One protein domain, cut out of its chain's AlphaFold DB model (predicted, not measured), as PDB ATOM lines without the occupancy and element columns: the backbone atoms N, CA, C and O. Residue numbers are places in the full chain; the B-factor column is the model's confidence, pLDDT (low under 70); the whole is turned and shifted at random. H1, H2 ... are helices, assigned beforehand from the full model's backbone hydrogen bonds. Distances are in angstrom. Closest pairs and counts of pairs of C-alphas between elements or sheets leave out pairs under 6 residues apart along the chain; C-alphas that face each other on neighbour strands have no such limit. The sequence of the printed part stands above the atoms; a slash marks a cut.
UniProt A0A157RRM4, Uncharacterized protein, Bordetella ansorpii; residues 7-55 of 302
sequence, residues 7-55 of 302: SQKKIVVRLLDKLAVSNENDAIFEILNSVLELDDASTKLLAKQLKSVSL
ATOM      1  N   SER A   7     219.842 305.636 192.638       82.69
ATOM      2  CA  SER A   7     221.217 305.405 193.108       82.69
ATOM      3  C   SER A   7     221.908 304.251 192.375       82.69
ATOM      4  O   SER A   7     223.040 304.406 191.934       82.69
ATOM      5  N   GLN A   8     221.211 303.130 192.172       85.62
ATOM      6  CA  GLN A   8     221.732 301.973 191.438       85.62
ATOM      7  C   GLN A   8     221.990 302.319 189.965       85.62
ATOM      8  O   GLN A   8     223.053 302.010 189.438       85.62
ATOM      9  N   LYS A   9     221.066 303.046 189.318       87.69
ATOM     10  CA  LYS A   9     221.261 303.557 187.948       87.69
ATOM     11  C   LYS A   9     222.491 304.462 187.850       87.69
ATOM     12  O   LYS A   9     223.267 304.313 186.915       87.69
ATOM     13  N   LYS A  10     222.694 305.357 188.827       89.19
ATOM     14  CA  LYS A  10     223.864 306.250 188.880       89.19
ATOM     15  C   LYS A  10     225.180 305.471 188.965       89.19
ATOM     16  O   LYS A  10     226.133 305.854 188.300       89.19
ATOM     17  N   ILE A  11     225.236 304.402 189.762       87.88
ATOM     18  CA  ILE A  11     226.432 303.551 189.869       87.88
ATOM     19  C   ILE A  11     226.729 302.875 188.527       87.88
ATOM     20  O   ILE A  11     227.851 302.977 188.048       87.88
ATOM     21  N   VAL A  12     225.722 302.260 187.895       86.88
ATOM     22  CA  VAL A  12     225.894 301.571 186.603       86.88
ATOM     23  C   VAL A  12     226.359 302.534 185.510       86.88
ATOM     24  O   VAL A  12     227.287 302.209 184.784       86.88
ATOM     25  N   VAL A  13     225.771 303.733 185.414       87.88
ATOM     26  CA  VAL A  13     226.199 304.740 184.425       87.88
ATOM     27  C   VAL A  13     227.641 305.182 184.678       87.88
ATOM     28  O   VAL A  13     228.441 305.149 183.757       87.88
ATOM     29  N   ARG A  14     228.014 305.494 185.928       86.12
ATOM     30  CA  ARG A  14     229.404 305.859 186.258       86.12
ATOM     31  C   ARG A  14     230.401 304.742 185.957       86.12
ATOM     32  O   ARG A  14     231.540 305.038 185.617       86.12
ATOM     33  N   LEU A  15     229.996 303.485 186.129       86.31
ATOM     34  CA  LEU A  15     230.825 302.338 185.781       86.31
ATOM     35  C   LEU A  15     231.016 302.249 184.263       86.31
ATOM     36  O   LEU A  15     232.148 302.128 183.818       86.31
ATOM     37  N   LEU A  16     229.938 302.376 183.483       85.31
ATOM     38  CA  LEU A  16     230.005 302.389 182.017       85.31
ATOM     39  C   LEU A  16     230.870 303.542 181.493       85.31
ATOM     40  O   LEU A  16     231.717 303.308 180.640       85.31
ATOM     41  N   ASP A  17     230.716 304.748 182.047       85.25
ATOM     42  CA  ASP A  17     231.546 305.907 181.693       85.25
ATOM     43  C   ASP A  17     233.031 305.633 181.979       85.25
ATOM     44  O   ASP A  17     233.893 305.935 181.159       85.25
ATOM     45  N   LYS A  18     233.343 305.024 183.135       82.81
ATOM     46  CA  LYS A  18     234.725 304.691 183.507       82.81
ATOM     47  C   LYS A  18     235.316 303.616 182.588       82.81
ATOM     48  O   LYS A  18     236.468 303.747 182.196       82.81
ATOM     49  N   LEU A  19     234.524 302.609 182.214       83.62
ATOM     50  CA  LEU A  19     234.941 301.533 181.308       83.62
ATOM     51  C   LEU A  19     235.111 302.000 179.853       83.62
ATOM     52  O   LEU A  19     235.915 301.445 179.111       83.62
ATOM     53  N   ALA A  20     234.352 303.015 179.431       81.44
ATOM     54  CA  ALA A  20     234.437 303.570 178.080       81.44
ATOM     55  C   ALA A  20     235.682 304.450 177.864       81.44
ATOM     56  O   ALA A  20     236.088 304.657 176.724       81.44
ATOM     57  N   VAL A  21     236.258 304.991 178.943       77.06
ATOM     58  CA  VAL A  21     237.381 305.944 178.901       77.06
ATOM     59  C   VAL A  21     238.699 305.323 179.391       77.06
ATOM     60  O   VAL A  21     239.767 305.834 179.061       77.06
ATOM     61  N   SER A  22     238.657 304.247 180.182       70.50
ATOM     62  CA  SER A  22     239.849 303.640 180.787       70.50
ATOM     63  C   SER A  22     240.489 302.566 179.899       70.50
ATOM     64  O   SER A  22     239.801 301.704 179.358       70.50
ATOM     65  N   ASN A  23     241.824 302.574 179.825       68.19
ATOM     66  CA  ASN A  23     242.619 301.485 179.243       68.19
ATOM     67  C   ASN A  23     242.859 300.319 180.231       68.19
ATOM     68  O   ASN A  23     243.467 299.327 179.851       68.19
ATOM     69  N   GLU A  24     242.383 300.418 181.479       66.88
ATOM     70  CA  GLU A  24     242.626 299.460 182.575       66.88
ATOM     71  C   GLU A  24     241.319 298.805 183.057       66.88
ATOM     72  O   GLU A  24     241.025 298.704 184.253       66.88
ATOM     73  N   ASN A  25     240.477 298.386 182.112       78.44
ATOM     74  CA  ASN A  25     239.173 297.800 182.426       78.44
ATOM     75  C   ASN A  25     239.286 296.518 183.266       78.44
ATOM     76  O   ASN A  25     238.451 296.297 184.145       78.44
ATOM     77  N   ASP A  26     240.344 295.734 183.064       83.38
ATOM     78  CA  ASP A  26     240.584 294.483 183.789       83.38
ATOM     79  C   ASP A  26     240.780 294.712 185.295       83.38
ATOM     80  O   ASP A  26     240.133 294.048 186.105       83.38
ATOM     81  N   ALA A  27     241.558 295.729 185.683       84.12
ATOM     82  CA  ALA A  27     241.777 296.081 187.088       84.12
ATOM     83  C   ALA A  27     240.476 296.512 187.790       84.12
ATOM     84  O   ALA A  27     240.233 296.187 188.953       84.12
ATOM     85  N   ILE A  28     239.588 297.224 187.084       85.94
ATOM     86  CA  ILE A  28     238.273 297.599 187.629       85.94
ATOM     87  C   ILE A  28     237.419 296.351 187.871       85.94
ATOM     88  O   ILE A  28     236.755 296.261 188.907       85.94
ATOM     89  N   PHE A  29     237.413 295.401 186.931       86.50
ATOM     90  CA  PHE A  29     236.663 294.157 187.088       86.50
ATOM     91  C   PHE A  29     237.213 293.293 188.222       86.50
ATOM     92  O   PHE A  29     236.419 292.765 188.997       86.50
ATOM     93  N   GLU A  30     238.532 293.211 188.386       88.38
ATOM     94  CA  GLU A  30     239.170 292.504 189.499       88.38
ATOM     95  C   GLU A  30     238.739 293.070 190.861       88.38
ATOM     96  O   GLU A  30     238.311 292.320 191.744       88.38
ATOM     97  N   ILE A  31     238.741 294.400 191.013       88.31
ATOM     98  CA  ILE A  31     238.280 295.065 192.241       88.31
ATOM     99  C   ILE A  31     236.797 294.773 192.497       88.31
ATOM    100  O   ILE A  31     236.405 294.479 193.627       88.31
ATOM    101  N   LEU A  32     235.949 294.869 191.469       88.62
ATOM    102  CA  LEU A  32     234.514 294.617 191.620       88.62
ATOM    103  C   LEU A  32     234.228 293.163 191.996       88.62
ATOM    104  O   LEU A  32     233.421 292.934 192.893       88.62
ATOM    105  N   ASN A  33     234.901 292.205 191.359       89.81
ATOM    106  CA  ASN A  33     234.785 290.792 191.701       89.81
ATOM    107  C   ASN A  33     235.248 290.543 193.140       89.81
ATOM    108  O   ASN A  33     234.501 289.948 193.911       89.81
ATOM    109  N   SER A  34     236.381 291.122 193.550       90.06
ATOM    110  CA  SER A  34     236.880 291.025 194.929       90.06
ATOM    111  C   SER A  34     235.867 291.540 195.957       90.06
ATOM    112  O   SER A  34     235.709 290.958 197.024       90.06
ATOM    113  N   VAL A  35     235.137 292.619 195.643       91.75
ATOM    114  CA  VAL A  35     234.066 293.139 196.513       91.75
ATOM    115  C   VAL A  35     232.858 292.197 196.560       91.75
ATOM    116  O   VAL A  35     232.225 292.091 197.607       91.75
ATOM    117  N   LEU A  36     232.521 291.532 195.452       90.88
ATOM    118  CA  LEU A  36     231.406 290.578 195.380       90.88
ATOM    119  C   LEU A  36     231.708 289.244 196.076       90.88
ATOM    120  O   LEU A  36     230.773 288.562 196.490       90.88
ATOM    121  N   GLU A  37     232.983 288.883 196.213       93.31
ATOM    122  CA  GLU A  37     233.445 287.675 196.908       93.31
ATOM    123  C   GLU A  37     233.514 287.832 198.437       93.31
ATOM    124  O   GLU A  37     233.672 286.842 199.154       93.31
ATOM    125  N   LEU A  38     233.375 289.055 198.966       93.19
ATOM    126  CA  LEU A  38     233.334 289.295 200.410       93.19
ATOM    127  C   LEU A  38     232.086 288.672 201.046       93.19
ATOM    128  O   LEU A  38     230.966 288.842 200.564       93.19
ATOM    129  N   ASP A  39     232.259 288.049 202.213       94.38
ATOM    130  CA  ASP A  39     231.124 287.618 203.028       94.38
ATOM    131  C   ASP A  39     230.309 288.814 203.576       94.38
ATOM    132  O   ASP A  39     230.735 289.979 203.561       94.38
ATOM    133  N   ASP A  40     229.113 288.531 204.096       93.81
ATOM    134  CA  ASP A  40     228.198 289.547 204.628       93.81
ATOM    135  C   ASP A  40     228.796 290.374 205.782       93.81
ATOM    136  O   ASP A  40     228.469 291.558 205.938       93.81
ATOM    137  N   ALA A  41     229.630 289.764 206.627       93.88
ATOM    138  CA  ALA A  41     230.234 290.437 207.773       93.88
ATOM    139  C   ALA A  41     231.323 291.415 207.309       93.88
ATOM    140  O   ALA A  41     231.310 292.590 207.693       93.88
ATOM    141  N   SER A  42     232.198 290.957 206.420       91.00
ATOM    142  CA  SER A  42     233.270 291.712 205.778       91.00
ATOM    143  C   SER A  42     232.716 292.860 204.935       91.00
ATOM    144  O   SER A  42     233.177 293.996 205.055       91.00
ATOM    145  N   THR A  43     231.643 292.620 204.175       93.00
ATOM    146  CA  THR A  43     230.938 293.653 203.398       93.00
ATOM    147  C   THR A  43     230.398 294.768 204.296       93.00
ATOM    148  O   THR A  43     230.595 295.957 204.023       93.00
ATOM    149  N   LYS A  44     229.738 294.414 205.409       94.12
ATOM    150  CA  LYS A  44     229.229 295.399 206.381       94.12
ATOM    151  C   LYS A  44     230.360 296.177 207.047       94.12
ATOM    152  O   LYS A  44     230.214 297.382 207.268       94.12
ATOM    153  N   LEU A  45     231.470 295.511 207.361       91.94
ATOM    154  CA  LEU A  45     232.643 296.146 207.955       91.94
ATOM    155  C   LEU A  45     233.275 297.151 206.985       91.94
ATOM    156  O   LEU A  45     233.448 298.310 207.362       91.94
ATOM    157  N   LEU A  46     233.534 296.759 205.735       90.75
ATOM    158  CA  LEU A  46     234.083 297.644 204.704       90.75
ATOM    159  C   LEU A  46     233.174 298.857 204.473       90.75
ATOM    160  O   LEU A  46     233.633 299.998 204.497       90.75
ATOM    161  N   ALA A  47     231.861 298.639 204.354       92.44
ATOM    162  CA  ALA A  47     230.893 299.723 204.215       92.44
ATOM    163  C   ALA A  47     230.879 300.677 205.423       92.44
ATOM    164  O   ALA A  47     230.600 301.865 205.261       92.44
ATOM    165  N   LYS A  48     231.162 300.183 206.637       93.62
ATOM    166  CA  LYS A  48     231.308 301.020 207.837       93.62
ATOM    167  C   LYS A  48     232.595 301.847 207.784       93.62
ATOM    168  O   LYS A  48     232.521 303.038 208.066       93.62
ATOM    169  N   GLN A  49     233.725 301.253 207.400       90.56
ATOM    170  CA  GLN A  49     235.015 301.954 207.291       90.56
ATOM    171  C   GLN A  49     234.974 303.070 206.241       90.56
ATOM    172  O   GLN A  49     235.409 304.191 206.505       90.56
ATOM    173  N   LEU A  50     234.342 302.811 205.090       92.50
ATOM    174  CA  LEU A  50     234.198 303.783 204.000       92.50
ATOM    175  C   LEU A  50     233.325 305.006 204.348       92.50
ATOM    176  O   LEU A  50     233.232 305.939 203.552       92.50
ATOM    177  N   LYS A  51     232.687 305.037 205.529       92.75
ATOM    178  CA  LYS A  51     232.001 306.237 206.042       92.75
ATOM    179  C   LYS A  51     232.962 307.259 206.650       92.75
ATOM    180  O   LYS A  51     232.604 308.429 206.717       92.75
ATOM    181  N   SER A  52     234.126 306.819 207.124       91.00
ATOM    182  CA  SER A  52     235.099 307.651 207.846       91.00
ATOM    183  C   SER A  52     236.469 307.718 207.176       91.00
ATOM    184  O   SER A  52     237.230 308.631 207.474       91.00
ATOM    185  N   VAL A  53     236.791 306.782 206.279       91.19
ATOM    186  CA  VAL A  53     238.076 306.716 205.572       91.19
ATOM    187  C   VAL A  53     237.826 306.534 204.076       91.19
ATOM    188  O   VAL A  53     236.962 305.757 203.674       91.19
ATOM    189  N   SER A  54     238.565 307.259 203.234       91.81
ATOM    190  CA  SER A  54     238.446 307.117 201.779       91.81
ATOM    191  C   SER A  54     239.128 305.836 201.288       91.81
ATOM    192  O   SER A  54     240.129 305.411 201.861       91.81
ATOM    193  N   LEU A  55     238.636 305.247 200.190       88.50
ATOM    194  CA  LEU A  55     239.287 304.080 199.579       88.50
ATOM    195  C   LEU A  55     240.740 304.392 199.181       88.50
ATOM    196  O   LEU A  55     241.613 303.560 199.384       88.50
TER     197      LEU A  55
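This is residues 7 to 55 of the 302 residues of an uncharacterized protein of Bordetella ansorpii (UniProt A0A157RRM4). Three helices follow one another round an open frame with an empty middle: H1 and H2 make a narrow V, joined at one end, and H3 makes a corner with H2 at its other end. The printed part has 49 residues, with H1, H2 and H3 in that order, all helix. It is loose, with a radius of gyration of the C-alphas of 12.6 A, and spans 32 by 21 by 19 A.

H1, residues 7 to 21, and H2, residues 25 to 36, are close but not clearly touching; their closest C-alphas, of Leu 19 and Asn 25, are 5.8 A apart. They run opposite ways at a shallow tilt of 29 degrees. H2 and H3, residues 40 to 49, are close but not clearly touching, with the closest C-alphas, of Val 35 and Thr 43, 7.6 A apart, at a steep tilt of 66 degrees. H1 and H3 are apart. In H1, H2 and H3 every O i to N i+4 pair is within hydrogen-bond range.

H1 begins at C-alpha 7 (221.217, 305.405, 193.108) and is 21.5 A long. H2 measures 16.7 A. H3 measures 14.4 A and ends at C-alpha 49 (235.015, 301.954, 207.291).

The C-alphas farthest apart, of Val 21 and Ala 41, are 33.5 A apart. The printed part has no cut, and both links are tight. Residues 23 to 24 are under pLDDT 70.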